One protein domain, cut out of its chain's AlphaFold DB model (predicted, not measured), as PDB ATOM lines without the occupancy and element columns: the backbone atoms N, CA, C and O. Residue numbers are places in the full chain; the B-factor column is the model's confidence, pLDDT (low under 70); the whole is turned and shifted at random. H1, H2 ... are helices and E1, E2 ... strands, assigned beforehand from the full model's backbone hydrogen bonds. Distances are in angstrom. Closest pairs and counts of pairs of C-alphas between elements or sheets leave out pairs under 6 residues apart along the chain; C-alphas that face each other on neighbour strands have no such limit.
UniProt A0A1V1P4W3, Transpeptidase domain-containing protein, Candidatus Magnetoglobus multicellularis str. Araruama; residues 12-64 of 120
ATOM      1  N   VAL A  12     -17.231  32.759 -21.903       96.62
ATOM      2  CA  VAL A  12     -16.363  32.551 -20.742       96.62
ATOM      3  C   VAL A  12     -17.069  31.665 -19.722       96.62
ATOM      4  O   VAL A  12     -18.202  31.942 -19.328       96.62
ATOM      5  N   ILE A  13     -16.383  30.620 -19.266       95.56
ATOM      6  CA  ILE A  13     -16.798  29.783 -18.140       95.56
ATOM      7  C   ILE A  13     -15.660  29.777 -17.127       95.56
ATOM      8  O   ILE A  13     -14.498  29.571 -17.466       95.56
ATOM      9  N   VAL A  14     -15.996  30.012 -15.863       94.94
ATOM     10  CA  VAL A  14     -15.005  30.078 -14.789       94.94
ATOM     11  C   VAL A  14     -14.566  28.662 -14.404       94.94
ATOM     12  O   VAL A  14     -15.353  27.895 -13.850       94.94
ATOM     13  N   ASP A  15     -13.313  28.316 -14.672       93.94
ATOM     14  CA  ASP A  15     -12.629  27.101 -14.248       93.94
ATOM     15  C   ASP A  15     -12.181  27.219 -12.783       93.94
ATOM     16  O   ASP A  15     -11.131  27.770 -12.450       93.94
ATOM     17  N   THR A  16     -13.034  26.725 -11.889       91.75
ATOM     18  CA  THR A  16     -12.821  26.706 -10.439       91.75
ATOM     19  C   THR A  16     -13.372  25.423  -9.847       91.75
ATOM     20  O   THR A  16     -14.285  24.811 -10.414       91.75
ATOM     21  N   ALA A  17     -12.843  25.054  -8.677       88.62
ATOM     22  CA  ALA A  17     -13.271  23.891  -7.913       88.62
ATOM     23  C   ALA A  17     -14.797  23.811  -7.775       88.62
ATOM     24  O   ALA A  17     -15.462  24.785  -7.427       88.62
ATOM     25  N   ILE A  18     -15.327  22.609  -7.988       86.81
ATOM     26  CA  ILE A  18     -16.724  22.278  -7.731       86.81
ATOM     27  C   ILE A  18     -16.797  20.981  -6.929       86.81
ATOM     28  O   ILE A  18     -15.958  20.087  -7.076       86.81
ATOM     29  N   VAL A  19     -17.780  20.901  -6.037       87.56
ATOM     30  CA  VAL A  19     -18.058  19.713  -5.230       87.56
ATOM     31  C   VAL A  19     -19.535  19.396  -5.377       87.56
ATOM     32  O   VAL A  19     -20.380  20.239  -5.086       87.56
ATOM     33  N   TYR A  20     -19.831  18.179  -5.817       85.06
ATOM     34  CA  TYR A  20     -21.192  17.670  -5.894       85.06
ATOM     35  C   TYR A  20     -21.436  16.730  -4.725       85.06
ATOM     36  O   TYR A  20     -20.677  15.783  -4.514       85.06
ATOM     37  N   GLU A  21     -22.491  16.997  -3.963       83.06
ATOM     38  CA  GLU A  21     -22.869  16.189  -2.809       83.06
ATOM     39  C   GLU A  21     -24.182  15.462  -3.084       83.06
ATOM     40  O   GLU A  21     -25.238  16.078  -3.244       83.06
ATOM     41  N   GLU A  22     -24.129  14.134  -3.102       75.69
ATOM     42  CA  GLU A  22     -25.321  13.303  -3.173       75.69
ATOM     43  C   GLU A  22     -25.765  12.935  -1.753       75.69
ATOM     44  O   GLU A  22     -25.249  12.002  -1.129       75.69
ATOM     45  N   LYS A  23     -26.757  13.674  -1.239       72.44
ATOM     46  CA  LYS A  23     -27.241  13.540   0.148       72.44
ATOM     47  C   LYS A  23     -27.698  12.122   0.505       72.44
ATOM     48  O   LYS A  23     -27.518  11.703   1.640       72.44
ATOM     49  N   LYS A  24     -28.269  11.379  -0.449       75.25
ATOM     50  CA  LYS A  24     -28.823  10.032  -0.213       75.25
ATOM     51  C   LYS A  24     -27.755   8.955  -0.021       75.25
ATOM     52  O   LYS A  24     -28.011   7.971   0.659       75.25
ATOM     53  N   ARG A  25     -26.582   9.122  -0.637       74.44
ATOM     54  CA  ARG A  25     -25.509   8.112  -0.646       74.44
ATOM     55  C   ARG A  25     -24.291   8.529   0.176       74.44
ATOM     56  O   ARG A  25     -23.281   7.838   0.132       74.44
ATOM     57  N   HIS A  26     -24.368   9.666   0.878       77.56
ATOM     58  CA  HIS A  26     -23.233  10.303   1.560       77.56
ATOM     59  C   HIS A  26     -21.983  10.411   0.670       77.56
ATOM     60  O   HIS A  26     -20.849  10.357   1.142       77.56
ATOM     61  N   PHE A  27     -22.192  10.566  -0.638       82.81
ATOM     62  CA  PHE A  27     -21.128  10.573  -1.629       82.81
ATOM     63  C   PHE A  27     -20.797  12.009  -2.026       82.81
ATOM     64  O   PHE A  27     -21.693  12.814  -2.296       82.81
ATOM     65  N   LYS A  28     -19.500  12.330  -2.067       87.44
ATOM     66  CA  LYS A  28     -18.996  13.619  -2.548       87.44
ATOM     67  C   LYS A  28     -18.129  13.400  -3.777       87.44
ATOM     68  O   LYS A  28     -17.075  12.774  -3.690       87.44
ATOM     69  N   TRP A  29     -18.538  13.969  -4.902       89.12
ATOM     70  CA  TRP A  29     -17.756  13.966  -6.129       89.12
ATOM     71  C   TRP A  29     -17.016  15.293  -6.290       89.12
ATOM     72  O   TRP A  29     -17.614  16.368  -6.261       89.12
ATOM     73  N   ARG A  30     -15.689  15.211  -6.429       91.19
ATOM     74  CA  ARG A  30     -14.775  16.358  -6.543       91.19
ATOM     75  C   ARG A  30     -13.937  16.198  -7.815       91.19
ATOM     76  O   ARG A  30     -12.798  15.733  -7.718       91.19
ATOM     77  N   PRO A  31     -14.504  16.492  -8.999       89.06
ATOM     78  CA  PRO A  31     -13.771  16.389 -10.254       89.06
ATOM     79  C   PRO A  31     -12.566  17.337 -10.261       89.06
ATOM     80  O   PRO A  31     -12.540  18.342  -9.548       89.06
ATOM     81  N   LYS A  32     -11.553  17.002 -11.062       87.94
ATOM     82  CA  LYS A  32     -10.341  17.807 -11.245       87.94
ATOM     83  C   LYS A  32      -9.946  17.826 -12.717       87.94
ATOM     84  O   LYS A  32     -10.195  16.855 -13.437       87.94
ATOM     85  N   ASN A  33      -9.307  18.912 -13.139       87.88
ATOM     86  CA  ASN A  33      -8.551  18.934 -14.389       87.88
ATOM     87  C   ASN A  33      -7.353  17.981 -14.285       87.88
ATOM     88  O   ASN A  33      -6.892  17.677 -13.179       87.88
ATOM     89  N   TYR A  34      -6.852  17.522 -15.429       82.44
ATOM     90  CA  TYR A  34      -5.711  16.610 -15.486       82.44
ATOM     91  C   TYR A  34      -4.464  17.215 -14.818       82.44
ATOM     92  O   TYR A  34      -3.811  16.562 -14.006       82.44
ATOM     93  N   GLU A  35      -4.216  18.502 -15.062       82.12
ATOM     94  CA  GLU A  35      -3.101  19.286 -14.519       82.12
ATOM     95  C   GLU A  35      -3.253  19.600 -13.027       82.12
ATOM     96  O   GLU A  35      -2.305  20.042 -12.389       82.12
ATOM     97  N   LYS A  36      -4.432  19.349 -12.440       84.75
ATOM     98  CA  LYS A  36      -4.782  19.679 -11.044       84.75
ATOM     99  C   LYS A  36      -4.708  21.178 -10.709       84.75
ATOM    100  O   LYS A  36      -4.773  21.531  -9.533       84.75
ATOM    101  N   GLU A  37      -4.654  22.031 -11.726       84.94
ATOM    102  CA  GLU A  37      -4.698  23.489 -11.624       84.94
ATOM    103  C   GLU A  37      -6.083  24.042 -11.993       84.94
ATOM    104  O   GLU A  37      -6.895  23.379 -12.652       84.94
ATOM    105  N   PHE A  38      -6.344  25.272 -11.547       88.88
ATOM    106  CA  PHE A  38      -7.530  26.053 -11.893       88.88
ATOM    107  C   PHE A  38      -7.105  27.243 -12.742       88.88
ATOM    108  O   PHE A  38      -6.196  27.975 -12.358       88.88
ATOM    109  N   PHE A  39      -7.791  27.452 -13.859       90.56
ATOM    110  CA  PHE A  39      -7.418  28.474 -14.838       90.56
ATOM    111  C   PHE A  39      -8.256  29.759 -14.721       90.56
ATOM    112  O   PHE A  39      -7.956  30.749 -15.381       90.56
ATOM    113  N   GLY A  40      -9.266  29.794 -13.840       93.88
ATOM    114  CA  GLY A  40     -10.109  30.976 -13.664       93.88
ATOM    115  C   GLY A  40     -11.031  31.201 -14.871       93.88
ATOM    116  O   GLY A  40     -11.553  30.234 -15.414       93.88
ATOM    117  N   PRO A  41     -11.333  32.449 -15.268       96.75
ATOM    118  CA  PRO A  41     -12.144  32.720 -16.456       96.75
ATOM    119  C   PRO A  41     -11.504  32.144 -17.734       96.75
ATOM    120  O   PRO A  41     -10.494  32.659 -18.203       96.75
ATOM    121  N   THR A  42     -12.120  31.115 -18.321       96.75
ATOM    122  CA  THR A  42     -11.592  30.389 -19.489       96.75
ATOM    123  C   THR A  42     -12.566  30.481 -20.661       96.75
ATOM    124  O   THR A  42     -13.777  30.322 -20.484       96.75
ATOM    125  N   LEU A  43     -12.056  30.713 -21.873       97.31
ATOM    126  CA  LEU A  43     -12.868  30.667 -23.093       97.31
ATOM    127  C   LEU A  43     -13.335  29.238 -23.378       97.31
ATOM    128  O   LEU A  43     -12.570  28.286 -23.228       97.31
ATOM    129  N   LEU A  44     -14.566  29.073 -23.863       96.75
ATOM    130  CA  LEU A  44     -15.098  27.758 -24.215       96.75
ATOM    131  C   LEU A  44     -14.254  27.069 -25.301       96.75
ATOM    132  O   LEU A  44     -14.061  25.855 -25.245       96.75
ATOM    133  N   SER A  45     -13.708  27.830 -26.256       97.12
ATOM    134  CA  SER A  45     -12.758  27.304 -27.243       97.12
ATOM    135  C   SER A  45     -11.502  26.729 -26.593       97.12
ATOM    136  O   SER A  45     -11.092  25.625 -26.930       97.12
ATOM    137  N   GLU A  46     -10.918  27.447 -25.637       97.25
ATOM    138  CA  GLU A  46      -9.694  27.031 -24.952       97.25
ATOM    139  C   GLU A  46      -9.946  25.830 -24.038       97.25
ATOM    140  O   GLU A  46      -9.164  24.879 -24.005       97.25
ATOM    141  N   ALA A  47     -11.093  25.823 -23.357       96.81
ATOM    142  CA  ALA A  47     -11.529  24.691 -22.561       96.81
ATOM    143  C   ALA A  47     -11.667  23.411 -23.394       96.81
ATOM    144  O   ALA A  47     -11.259  22.345 -22.935       96.81
ATOM    145  N   LEU A  48     -12.199  23.516 -24.619       96.44
ATOM    146  CA  LEU A  48     -12.275  22.396 -25.553       96.44
ATOM    147  C   LEU A  48     -10.880  21.966 -26.031       96.44
ATOM    148  O   LEU A  48     -10.577  20.777 -26.002       96.44
ATOM    149  N   THR A  49     -10.020  22.917 -26.415       97.19
ATOM    150  CA  THR A  49      -8.645  22.652 -26.878       97.19
ATOM    151  C   THR A  49      -7.812  21.904 -25.838       97.19
ATOM    152  O   THR A  49      -7.091  20.973 -26.186       97.19
ATOM    153  N   HIS A  50      -7.927  22.281 -24.565       95.81
ATOM    154  CA  HIS A  50      -7.168  21.675 -23.469       95.81
ATOM    155  C   HIS A  50      -7.951  20.613 -22.690       95.81
ATOM    156  O   HIS A  50      -7.489  20.158 -21.646       95.81
ATOM    157  N   SER A  51      -9.137  20.218 -23.164       95.56
ATOM    158  CA  SER A  51      -9.984  19.211 -22.515       95.56
ATOM    159  C   SER A  51     -10.219  19.483 -21.014       95.56
ATOM    160  O   SER A  51     -10.078  18.598 -20.165       95.56
ATOM    161  N   ARG A  52     -10.571  20.728 -20.662       96.06
ATOM    162  CA  ARG A  52     -10.760  21.177 -19.271       96.06
ATOM    163  C   ARG A  52     -12.029  20.579 -18.656       96.06
ATOM    164  O   ARG A  52     -13.130  21.099 -18.838       96.06
ATOM    165  N   ASN A  53     -11.869  19.516 -17.868       95.44
ATOM    166  CA  ASN A  53     -12.960  18.791 -17.204       95.44
ATOM    167  C   ASN A  53     -13.939  19.704 -16.451       95.44
ATOM    168  O   ASN A  53     -15.153  19.547 -16.575       95.44
ATOM    169  N   LEU A  54     -13.432  20.653 -15.659       95.69
ATOM    170  CA  LEU A  54     -14.277  21.499 -14.808       95.69
ATOM    171  C   LEU A  54     -15.175  22.433 -15.622       95.69
ATOM    172  O   LEU A  54     -16.342  22.617 -15.271       95.69
ATOM    173  N   VAL A  55     -14.664  22.972 -16.729       96.69
ATOM    174  CA  VAL A  55     -15.453  23.791 -17.654       96.69
ATOM    175  C   VAL A  55     -16.511  22.940 -18.357       96.69
ATOM    176  O   VAL A  55     -17.674  23.339 -18.397       96.69
ATOM    177  N   THR A  56     -16.154  21.742 -18.833       96.50
ATOM    178  CA  THR A  56     -17.093  20.833 -19.515       96.50
ATOM    179  C   THR A  56     -18.239  20.394 -18.604       96.50
ATOM    180  O   THR A  56     -19.395  20.377 -19.026       96.50
ATOM    181  N   ILE A  57     -17.955  20.096 -17.332       96.38
ATOM    182  CA  ILE A  57     -18.985  19.735 -16.348       96.38
ATOM    183  C   ILE A  57     -19.921  20.919 -16.075       96.38
ATOM    184  O   ILE A  57     -21.140  20.740 -16.055       96.38
ATOM    185  N   LYS A  58     -19.378  22.130 -15.893       95.19
ATOM    186  CA  LYS A  58     -20.191  23.341 -15.680       95.19
ATOM    187  C   LYS A  58     -21.066  23.654 -16.890       95.19
ATOM    188  O   LYS A  58     -22.231  23.994 -16.714       95.19
ATOM    189  N   LEU A  59     -20.536  23.478 -18.103       95.94
ATOM    190  CA  LEU A  59     -21.311  23.619 -19.332       95.94
ATOM    191  C   LEU A  59     -22.463  22.610 -19.380       95.94
ATOM    192  O   LEU A  59     -23.595  23.005 -19.636       95.94
ATOM    193  N   LEU A  60     -22.197  21.328 -19.101       95.75
ATOM    194  CA  LEU A  60     -23.231  20.289 -19.055       95.75
ATOM    195  C   LEU A  60     -24.319  20.615 -18.023       95.75
ATOM    196  O   LEU A  60     -25.503  20.422 -18.294       95.75
ATOM    197  N   GLN A  61     -23.921  21.104 -16.849       94.00
ATOM    198  CA  GLN A  61     -24.851  21.503 -15.798       94.00
ATOM    199  C   GLN A  61     -25.757  22.660 -16.242       94.00
ATOM    200  O   GLN A  61     -26.944  22.636 -15.923       94.00
ATOM    201  N   ASP A  62     -25.224  23.636 -16.981       94.56
ATOM    202  CA  ASP A  62     -25.999  24.776 -17.483       94.56
ATOM    203  C   ASP A  62     -26.982  24.377 -18.597       94.56
ATOM    204  O   ASP A  62     -28.173  24.692 -18.544       94.56
ATOM    205  N   ILE A  63     -26.507  23.634 -19.604       95.06
ATOM    206  CA  ILE A  63     -27.341  23.273 -20.763       95.06
ATOM    207  C   ILE A  63     -28.294  22.106 -20.474       95.06
ATOM    208  O   ILE A  63     -29.318  21.981 -21.147       95.06
ATOM    209  N   GLY A  64     -27.976  21.290 -19.467       95.69
ATOM    210  CA  GLY A  64     -28.766  20.158 -19.004       95.69
ATOM    211  C   GLY A  64     -28.354  18.818 -19.621       95.69
ATOM    212  O   GLY A  64     -28.095  18.703 -20.821       95.69
TER     213      GLY A  64
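Overview. This is residues 12 to 64 of the 120 residues of the protein "Transpeptidase domain-containing protein" of Candidatus Magnetoglobus multicellularis str. Araruama (UniProt A0A1V1P4W3). Picture a small body made of a two-stranded ribbon, E1 beside E4, with a helical hairpin, H1 and H2, packed on it mainly through H2 beside E1; from this body a narrow strand hairpin, E2 and E3, reaches away as an arm, and its tip, residues 22 to 27, sticks out. The printed part has 53 residues, with four named strands and two named helices in the order E1, E2, E3, E4, H1, H2. The two sheets, E1 - E4 and E2 - E3, are both antiparallel, and the class is mixed, helices and strands. The whole is only just compact, close to loose, with a radius of gyration of the C-alphas of 11.8 A, and it spans 36 by 25 by 15 A.

Arrangement. Start at E1, residues 12 to 15, and look for its antiparallel neighbour E4, residues 40 to 43, at 140 degrees between their directions; N 13 and O 42 are 2.9 A apart and N 15 and O 40 are 2.7 A apart, both within hydrogen-bond range. Going on, you reach E2, residues 20 to 22, and E3, residues 27 to 29, an antiparallel hairpin at 161 degrees, with N 29 and O 20 within hydrogen-bond range at 2.8 A. E1 and E3 are apart, and so are E2 and E4. After E4 come H1, residues 44 to 49, and H2, residues 53 to 63, a helical hairpin: they touch, closest at the C-alphas of Ala 47 and Val 55, 6.3 A apart, and run opposite ways at a steep tilt of 40 degrees. Val 55 also makes the closest pair of H2 with E1, its C-alpha 5.5 A from that of Asp 15. E2 and E3 are each apart from both helices. In H1 and H2 every O i to N i+4 pair is within hydrogen-bond range.

Along the chain. Find C-alpha 12 at (-16.363, 32.551, -20.742); from there E1 runs 9.3 A to C-alpha 15. E2 and E3 are each 6.6 A long, and E4 is 9.8 A long. H1 runs 8.6 A from C-alpha 44 at (-15.098, 27.758, -24.215). H2, the longest helix, runs 15.5 A from C-alpha 53 to C-alpha 63 at (-27.341, 23.273, -20.763).

Size, cuts and confidence. The two C-alphas farthest apart are those of Lys 24 and Ser 45, at 35.9 A. The printed part has no cut; the link from E3 to E4, 10 residues, is short, and the other links are tight. The mean pLDDT of the printed part is 90.7, and no printed residue is under 70.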